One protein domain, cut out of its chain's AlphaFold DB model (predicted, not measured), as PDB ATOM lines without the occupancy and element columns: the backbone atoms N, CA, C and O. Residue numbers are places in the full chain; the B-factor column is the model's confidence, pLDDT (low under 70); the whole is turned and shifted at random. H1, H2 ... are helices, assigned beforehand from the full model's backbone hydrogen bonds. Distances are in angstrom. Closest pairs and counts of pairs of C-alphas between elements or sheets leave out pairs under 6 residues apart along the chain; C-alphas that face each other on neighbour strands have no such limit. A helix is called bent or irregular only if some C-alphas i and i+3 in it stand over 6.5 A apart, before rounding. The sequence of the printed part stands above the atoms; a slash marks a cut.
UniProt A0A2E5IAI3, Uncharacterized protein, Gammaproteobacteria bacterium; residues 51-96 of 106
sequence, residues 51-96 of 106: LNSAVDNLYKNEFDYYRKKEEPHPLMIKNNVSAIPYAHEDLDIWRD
ATOM      1  N   LEU A  51      17.221 -15.982  35.604       94.56
ATOM      2  CA  LEU A  51      16.931 -17.004  34.593       94.56
ATOM      3  C   LEU A  51      15.752 -17.891  35.014       94.56
ATOM      4  O   LEU A  51      14.808 -18.057  34.250       94.56
ATOM      5  N   ASN A  52      15.769 -18.390  36.252       92.62
ATOM      6  CA  ASN A  52      14.686 -19.228  36.775       92.62
ATOM      7  C   ASN A  52      13.359 -18.461  36.818       92.62
ATOM      8  O   ASN A  52      12.323 -19.006  36.458       92.62
ATOM      9  N   SER A  53      13.405 -17.183  37.202       90.81
ATOM     10  CA  SER A  53      12.217 -16.321  37.233       90.81
ATOM     11  C   SER A  53      11.655 -16.070  35.829       90.81
ATOM     12  O   SER A  53      10.444 -16.063  35.638       90.81
ATOM     13  N   ALA A  54      12.521 -15.889  34.827       94.44
ATOM     14  CA  ALA A  54      12.106 -15.723  33.437       94.44
ATOM     15  C   ALA A  54      11.466 -17.002  32.879       94.44
ATOM     16  O   ALA A  54      10.413 -16.935  32.252       94.44
ATOM     17  N   VAL A  55      12.066 -18.162  33.153       95.31
ATOM     18  CA  VAL A  55      11.534 -19.466  32.739       95.31
ATOM     19  C   VAL A  55      10.170 -19.736  33.382       95.31
ATOM     20  O   VAL A  55       9.234 -20.099  32.676       95.31
ATOM     21  N   ASP A  56      10.024 -19.491  34.687       93.06
ATOM     22  CA  ASP A  56       8.737 -19.603  35.390       93.06
ATOM     23  C   ASP A  56       7.661 -18.699  34.766       93.06
ATOM     24  O   ASP A  56       6.541 -19.144  34.524       93.06
ATOM     25  N   ASN A  57       8.010 -17.457  34.416       93.12
ATOM     26  CA  ASN A  57       7.091 -16.540  33.736       93.12
ATOM     27  C   ASN A  57       6.674 -17.037  32.342       93.12
ATOM     28  O   ASN A  57       5.513 -16.887  31.965       93.12
ATOM     29  N   LEU A  58       7.591 -17.636  31.577       95.31
ATOM     30  CA  LEU A  58       7.265 -18.203  30.266       95.31
ATOM     31  C   LEU A  58       6.293 -19.377  30.395       95.31
ATOM     32  O   LEU A  58       5.270 -19.384  29.712       95.31
ATOM     33  N   TYR A  59       6.554 -20.307  31.319       93.25
ATOM     34  CA  TYR A  59       5.633 -21.411  31.593       93.25
ATOM     35  C   TYR A  59       4.265 -20.900  32.029       93.25
ATOM     36  O   TYR A  59       3.239 -21.328  31.516       93.25
ATOM     37  N   LYS A  60       4.237 -19.932  32.942       92.19
ATOM     38  CA  LYS A  60       3.010 -19.271  33.379       92.19
ATOM     39  C   LYS A  60       2.183 -18.764  32.192       92.19
ATOM     40  O   LYS A  60       1.008 -19.098  32.114       92.19
ATOM     41  N   ASN A  61       2.797 -18.053  31.251       94.31
ATOM     42  CA  ASN A  61       2.110 -17.547  30.060       94.31
ATOM     43  C   ASN A  61       1.599 -18.671  29.142       94.31
ATOM     44  O   ASN A  61       0.487 -18.586  28.623       94.31
ATOM     45  N   GLU A  62       2.395 -19.724  28.955       95.06
ATOM     46  CA  GLU A  62       2.018 -20.888  28.147       95.06
ATOM     47  C   GLU A  62       0.807 -21.614  28.752       95.06
ATOM     48  O   GLU A  62      -0.202 -21.826  28.079       95.06
ATOM     49  N   PHE A  63       0.842 -21.914  30.051       94.19
ATOM     50  CA  PHE A  63      -0.281 -22.537  30.749       94.19
ATOM     51  C   PHE A  63      -1.519 -21.633  30.798       94.19
ATOM     52  O   PHE A  63      -2.635 -22.146  30.748       94.19
ATOM     53  N   ASP A  64      -1.357 -20.308  30.849       94.12
ATOM     54  CA  ASP A  64      -2.472 -19.357  30.777       94.12
ATOM     55  C   ASP A  64      -3.186 -19.406  29.418       94.12
ATOM     56  O   ASP A  64      -4.412 -19.288  29.363       94.12
ATOM     57  N   TYR A  65      -2.445 -19.626  28.330       95.19
ATOM     58  CA  TYR A  65      -3.019 -19.809  26.998       95.19
ATOM     59  C   TYR A  65      -3.872 -21.081  26.909       95.19
ATOM     60  O   TYR A  65      -5.024 -21.008  26.480       95.19
ATOM     61  N   TYR A  66      -3.352 -22.224  27.365       95.31
ATOM     62  CA  TYR A  66      -4.100 -23.489  27.368       95.31
ATOM     63  C   TYR A  66      -5.288 -23.470  28.333       95.31
ATOM     64  O   TYR A  66      -6.354 -23.986  28.007       95.31
ATOM     65  N   ARG A  67      -5.151 -22.796  29.482       94.88
ATOM     66  CA  ARG A  67      -6.247 -22.603  30.440       94.88
ATOM     67  C   ARG A  67      -7.441 -21.883  29.821       94.88
ATOM     68  O   ARG A  67      -8.566 -22.324  30.003       94.88
ATOM     69  N   LYS A  68      -7.203 -20.801  29.071       93.62
ATOM     70  CA  LYS A  68      -8.268 -20.037  28.390       93.62
ATOM     71  C   LYS A  68      -8.991 -20.842  27.310       93.62
ATOM     72  O   LYS A  68     -10.106 -20.491  26.949       93.62
ATOM     73  N   LYS A  69      -8.336 -21.869  26.772       94.44
ATOM     74  CA  LYS A  69      -8.893 -22.771  25.762       94.44
ATOM     75  C   LYS A  69      -9.558 -24.011  26.346       94.44
ATOM     76  O   LYS A  69     -10.159 -24.755  25.585       94.44
ATOM     77  N   GLU A  70      -9.412 -24.247  27.650       94.19
ATOM     78  CA  GLU A  70      -9.853 -25.479  28.317       94.19
ATOM     79  C   GLU A  70      -9.227 -26.749  27.701       94.19
ATOM     80  O   GLU A  70      -9.802 -27.833  27.727       94.19
ATOM     81  N   GLU A  71      -8.008 -26.620  27.166       95.06
ATOM     82  CA  GLU A  71      -7.273 -27.705  26.513       95.06
ATOM     83  C   GLU A  71      -6.133 -28.229  27.407       95.06
ATOM     84  O   GLU A  71      -5.501 -27.458  28.142       95.06
ATOM     85  N   PRO A  72      -5.806 -29.533  27.340       95.19
ATOM     86  CA  PRO A  72      -4.642 -30.075  28.027       95.19
ATOM     87  C   PRO A  72      -3.344 -29.533  27.414       95.19
ATOM     88  O   PRO A  72      -3.190 -29.433  26.196       95.19
ATOM     89  N   HIS A  73      -2.363 -29.231  28.265       95.62
ATOM     90  CA  HIS A  73      -1.037 -28.811  27.812       95.62
ATOM     91  C   HIS A  73      -0.327 -29.962  27.060       95.62
ATOM     92  O   HIS A  73      -0.433 -31.113  27.496       95.62
ATOM     93  N   PRO A  74       0.490 -29.714  26.013       94.50
ATOM     94  CA  PRO A  74       1.212 -30.765  25.285       94.50
ATOM     95  C   PRO A  74       2.041 -31.697  26.180       94.50
ATOM     96  O   PRO A  74       2.096 -32.906  25.964       94.50
ATOM     97  N   LEU A  75       2.653 -31.145  27.233       93.56
ATOM     98  CA  LEU A  75       3.360 -31.934  28.250       93.56
ATOM     99  C   LEU A  75       2.432 -32.868  29.037       93.56
ATOM    100  O   LEU A  75       2.856 -33.964  29.381       93.56
ATOM    101  N   MET A  76       1.192 -32.470  29.321       94.44
ATOM    102  CA  MET A  76       0.225 -33.338  30.001       94.44
ATOM    103  C   MET A  76      -0.138 -34.525  29.105       94.44
ATOM    104  O   MET A  76      -0.044 -35.666  29.549       94.44
ATOM    105  N   ILE A  77      -0.416 -34.271  27.821       95.06
ATOM    106  CA  ILE A  77      -0.704 -35.315  26.823       95.06
ATOM    107  C   ILE A  77       0.476 -36.287  26.705       95.06
ATOM    108  O   ILE A  77       0.299 -37.496  26.820       95.06
ATOM    109  N   LYS A  78       1.700 -35.764  26.539       96.62
ATOM    110  CA  LYS A  78       2.921 -36.576  26.412       96.62
ATOM    111  C   LYS A  78       3.156 -37.493  27.618       96.62
ATOM    112  O   LYS A  78       3.735 -38.562  27.458       96.62
ATOM    113  N   ASN A  79       2.732 -37.071  28.807       96.38
ATOM    114  CA  ASN A  79       2.893 -37.825  30.049       96.38
ATOM    115  C   ASN A  79       1.623 -38.592  30.464       96.38
ATOM    116  O   ASN A  79       1.549 -39.050  31.602       96.38
ATOM    117  N   ASN A  80       0.630 -38.745  29.576       95.94
ATOM    118  CA  ASN A  80      -0.647 -39.417  29.858       95.94
ATOM    119  C   ASN A  80      -1.391 -38.856  31.087       95.94
ATOM    120  O   ASN A  80      -2.049 -39.587  31.826       95.94
ATOM    121  N   VAL A  81      -1.293 -37.546  31.314       94.88
ATOM    122  CA  VAL A  81      -2.009 -36.848  32.384       94.88
ATOM    123  C   VAL A  81      -3.359 -36.379  31.844       94.88
ATOM    124  O   VAL A  81      -3.424 -35.454  31.036       94.88
ATOM    125  N   SER A  82      -4.441 -37.007  32.309       93.62
ATOM    126  CA  SER A  82      -5.818 -36.616  31.976       93.62
ATOM    127  C   SER A  82      -6.265 -35.437  32.845       93.62
ATOM    128  O   SER A  82      -6.994 -35.599  33.822       93.62
ATOM    129  N   ALA A  83      -5.748 -34.247  32.538       93.19
ATOM    130  CA  ALA A  83      -6.086 -33.011  33.233       93.19
ATOM    131  C   ALA A  83      -5.999 -31.804  32.294       93.19
ATOM    132  O   ALA A  83      -5.257 -31.817  31.312       93.19
ATOM    133  N   ILE A  84      -6.717 -30.740  32.649       93.50
ATOM    134  CA  ILE A  84      -6.602 -29.419  32.026       93.50
ATOM    135  C   ILE A  84      -6.068 -28.413  33.053       93.50
ATOM    136  O   ILE A  84      -6.253 -28.614  34.259       93.50
ATOM    137  N   PRO A  85      -5.396 -27.329  32.626       92.94
ATOM    138  CA  PRO A  85      -4.978 -26.277  33.543       92.94
ATOM    139  C   PRO A  85      -6.188 -25.683  34.280       92.94
ATOM    140  O   PRO A  85      -7.095 -25.142  33.658       92.94
ATOM    141  N   TYR A  86      -6.195 -25.771  35.610       91.75
ATOM    142  CA  TYR A  86      -7.323 -25.333  36.436       91.75
ATOM    143  C   TYR A  86      -7.547 -23.816  36.367       91.75
ATOM    144  O   TYR A  86      -6.582 -23.058  36.497       91.75
ATOM    145  N   ALA A  87      -8.800 -23.380  36.200       91.25
ATOM    146  CA  ALA A  87      -9.209 -21.978  36.208       91.25
ATOM    147  C   ALA A  87      -9.928 -21.613  37.510       91.25
ATOM    148  O   ALA A  87     -10.862 -22.290  37.925       91.25
ATOM    149  N   HIS A  88      -9.466 -20.536  38.146       91.88
ATOM    150  CA  HIS A  88     -10.020 -20.013  39.389       91.88
ATOM    151  C   HIS A  88      -9.890 -18.489  39.406       91.88
ATOM    152  O   HIS A  88      -8.898 -17.957  38.906       91.88
ATOM    153  N   GLU A  89     -10.859 -17.799  40.004       91.00
ATOM    154  CA  GLU A  89     -10.894 -16.331  40.075       91.00
ATOM    155  C   GLU A  89      -9.694 -15.770  40.856       91.00
ATOM    156  O   GLU A  89      -9.020 -14.847  40.405       91.00
ATOM    157  N   ASP A  90      -9.342 -16.406  41.976       89.94
ATOM    158  CA  ASP A  90      -8.197 -16.011  42.811       89.94
ATOM    159  C   ASP A  90      -6.823 -16.478  42.299       89.94
ATOM    160  O   ASP A  90      -5.806 -16.256  42.962       89.94
ATOM    161  N   LEU A  91      -6.742 -17.130  41.134       88.50
ATOM    162  CA  LEU A  91      -5.487 -17.725  40.661       88.50
ATOM    163  C   LEU A  91      -4.364 -16.683  40.526       88.50
ATOM    164  O   LEU A  91      -3.214 -16.952  40.882       88.50
ATOM    165  N   ASP A  92      -4.693 -15.480  40.061       88.25
ATOM    166  CA  ASP A  92      -3.725 -14.389  39.928       88.25
ATOM    167  C   ASP A  92      -3.232 -13.878  41.290       88.25
ATOM    168  O   ASP A  92      -2.077 -13.471  41.421       88.25
ATOM    169  N   ILE A  93      -4.066 -13.957  42.332       88.62
ATOM    170  CA  ILE A  93      -3.670 -13.628  43.708       88.62
ATOM    171  C   ILE A  93      -2.716 -14.695  44.246       88.62
ATOM    172  O   ILE A  93      -1.693 -14.359  44.846       88.62
ATOM    173  N   TRP A  94      -3.016 -15.975  44.015       87.06
ATOM    174  CA  TRP A  94      -2.193 -17.087  44.493       87.06
ATOM    175  C   TRP A  94      -0.826 -17.151  43.803       87.06
ATOM    176  O   TRP A  94       0.160 -17.551  44.422       87.06
ATOM    177  N   ARG A  95      -0.747 -16.734  42.534       85.00
ATOM    178  CA  ARG A  95       0.503 -16.677  41.755       85.00
ATOM    179  C   ARG A  95       1.383 -15.475  42.104       85.00
ATOM    180  O   ARG A  95       2.571 -15.502  41.771       85.00
ATOM    181  N   ASP A  96       0.831 -14.441  42.743       85.69
ATOM    182  CA  ASP A  96       1.574 -13.251  43.163       85.69
ATOM    183  C   ASP A  96       2.392 -13.550  44.439       85.69
ATOM    184  O   ASP A  96       1.814 -13.741  45.516       85.69
TER     185      ASP A  96
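This is residues 51 to 96 of the 106 residues of an uncharacterized protein of Gammaproteobacteria bacterium (UniProt A0A2E5IAI3). What shape do these atoms make? One long helix, H1, makes a slanting arm; beyond its last residue the backbone turns into the short helix H2, then folds back past the last part of H1 in a long stretch with no named element, residues 79 to 90, which leads to the short helix H3, residues 91 to 95, and the printed part ends at residue 96. The arrangement is open, with no two helices touching, and residues 51 to 59 of H1 stick out, as do residues 88 to 94, of which 91 to 94 belong to H3. What is it made of, and how large is it? The 46 printed residues hold three named helices, in the order H1, H2, H3, and no named strand; the class is all helix. The whole is only just loose, close to compact, with a radius of gyration of the C-alphas of 11.4 A, and its outline is flat, 28 by 28 by 14 A.

Where does the first helix run? H1 is residues 51 to 69, 27.9 A from first to last C-alpha. It begins with C-alpha 51 at (16.931, -17.004, 34.593) and ends with C-alpha 69 at (-8.893, -22.771, 25.762). Where are the other two? H2 is residues 74 to 78 and H3 is residues 91 to 95, each 6.2 A from first to last C-alpha. C-alpha 95, where H3 ends, is at (0.503, -16.677, 41.755).

Does any helix touch another? H1 touches no helix, and the same holds for H2 and H3. H1 and H2 are apart, with no C-alpha of the one within 8 A of the other; by the same test H2 and H3 are apart, and so are H1 and H3. Which way does each helix run? The N-to-C direction of H1 has an x component of -0.92, that of H2 a y component of -0.99, and that of H3 an x component of 0.85. What do the backbone N and O atoms show? In H1, H2 and H3 every O i to N i+4 pair is within hydrogen-bond range, and no helix is bent or irregular.

How far does it reach? The two C-alphas farthest apart are those of Leu 51 and Ser 82, 30.1 A. Without the stretches that stand free, the body has 30 residues and spans 29 by 16 by 12 A. Is the printed part unbroken, and how are its helices joined? It has no cut; the link from H1 to H2 is tight, with 4 residues, and the link from H2 to H3 is long, with 12. How confident is the model? The mean pLDDT of the printed part is 93.0, and no printed residue is under 70.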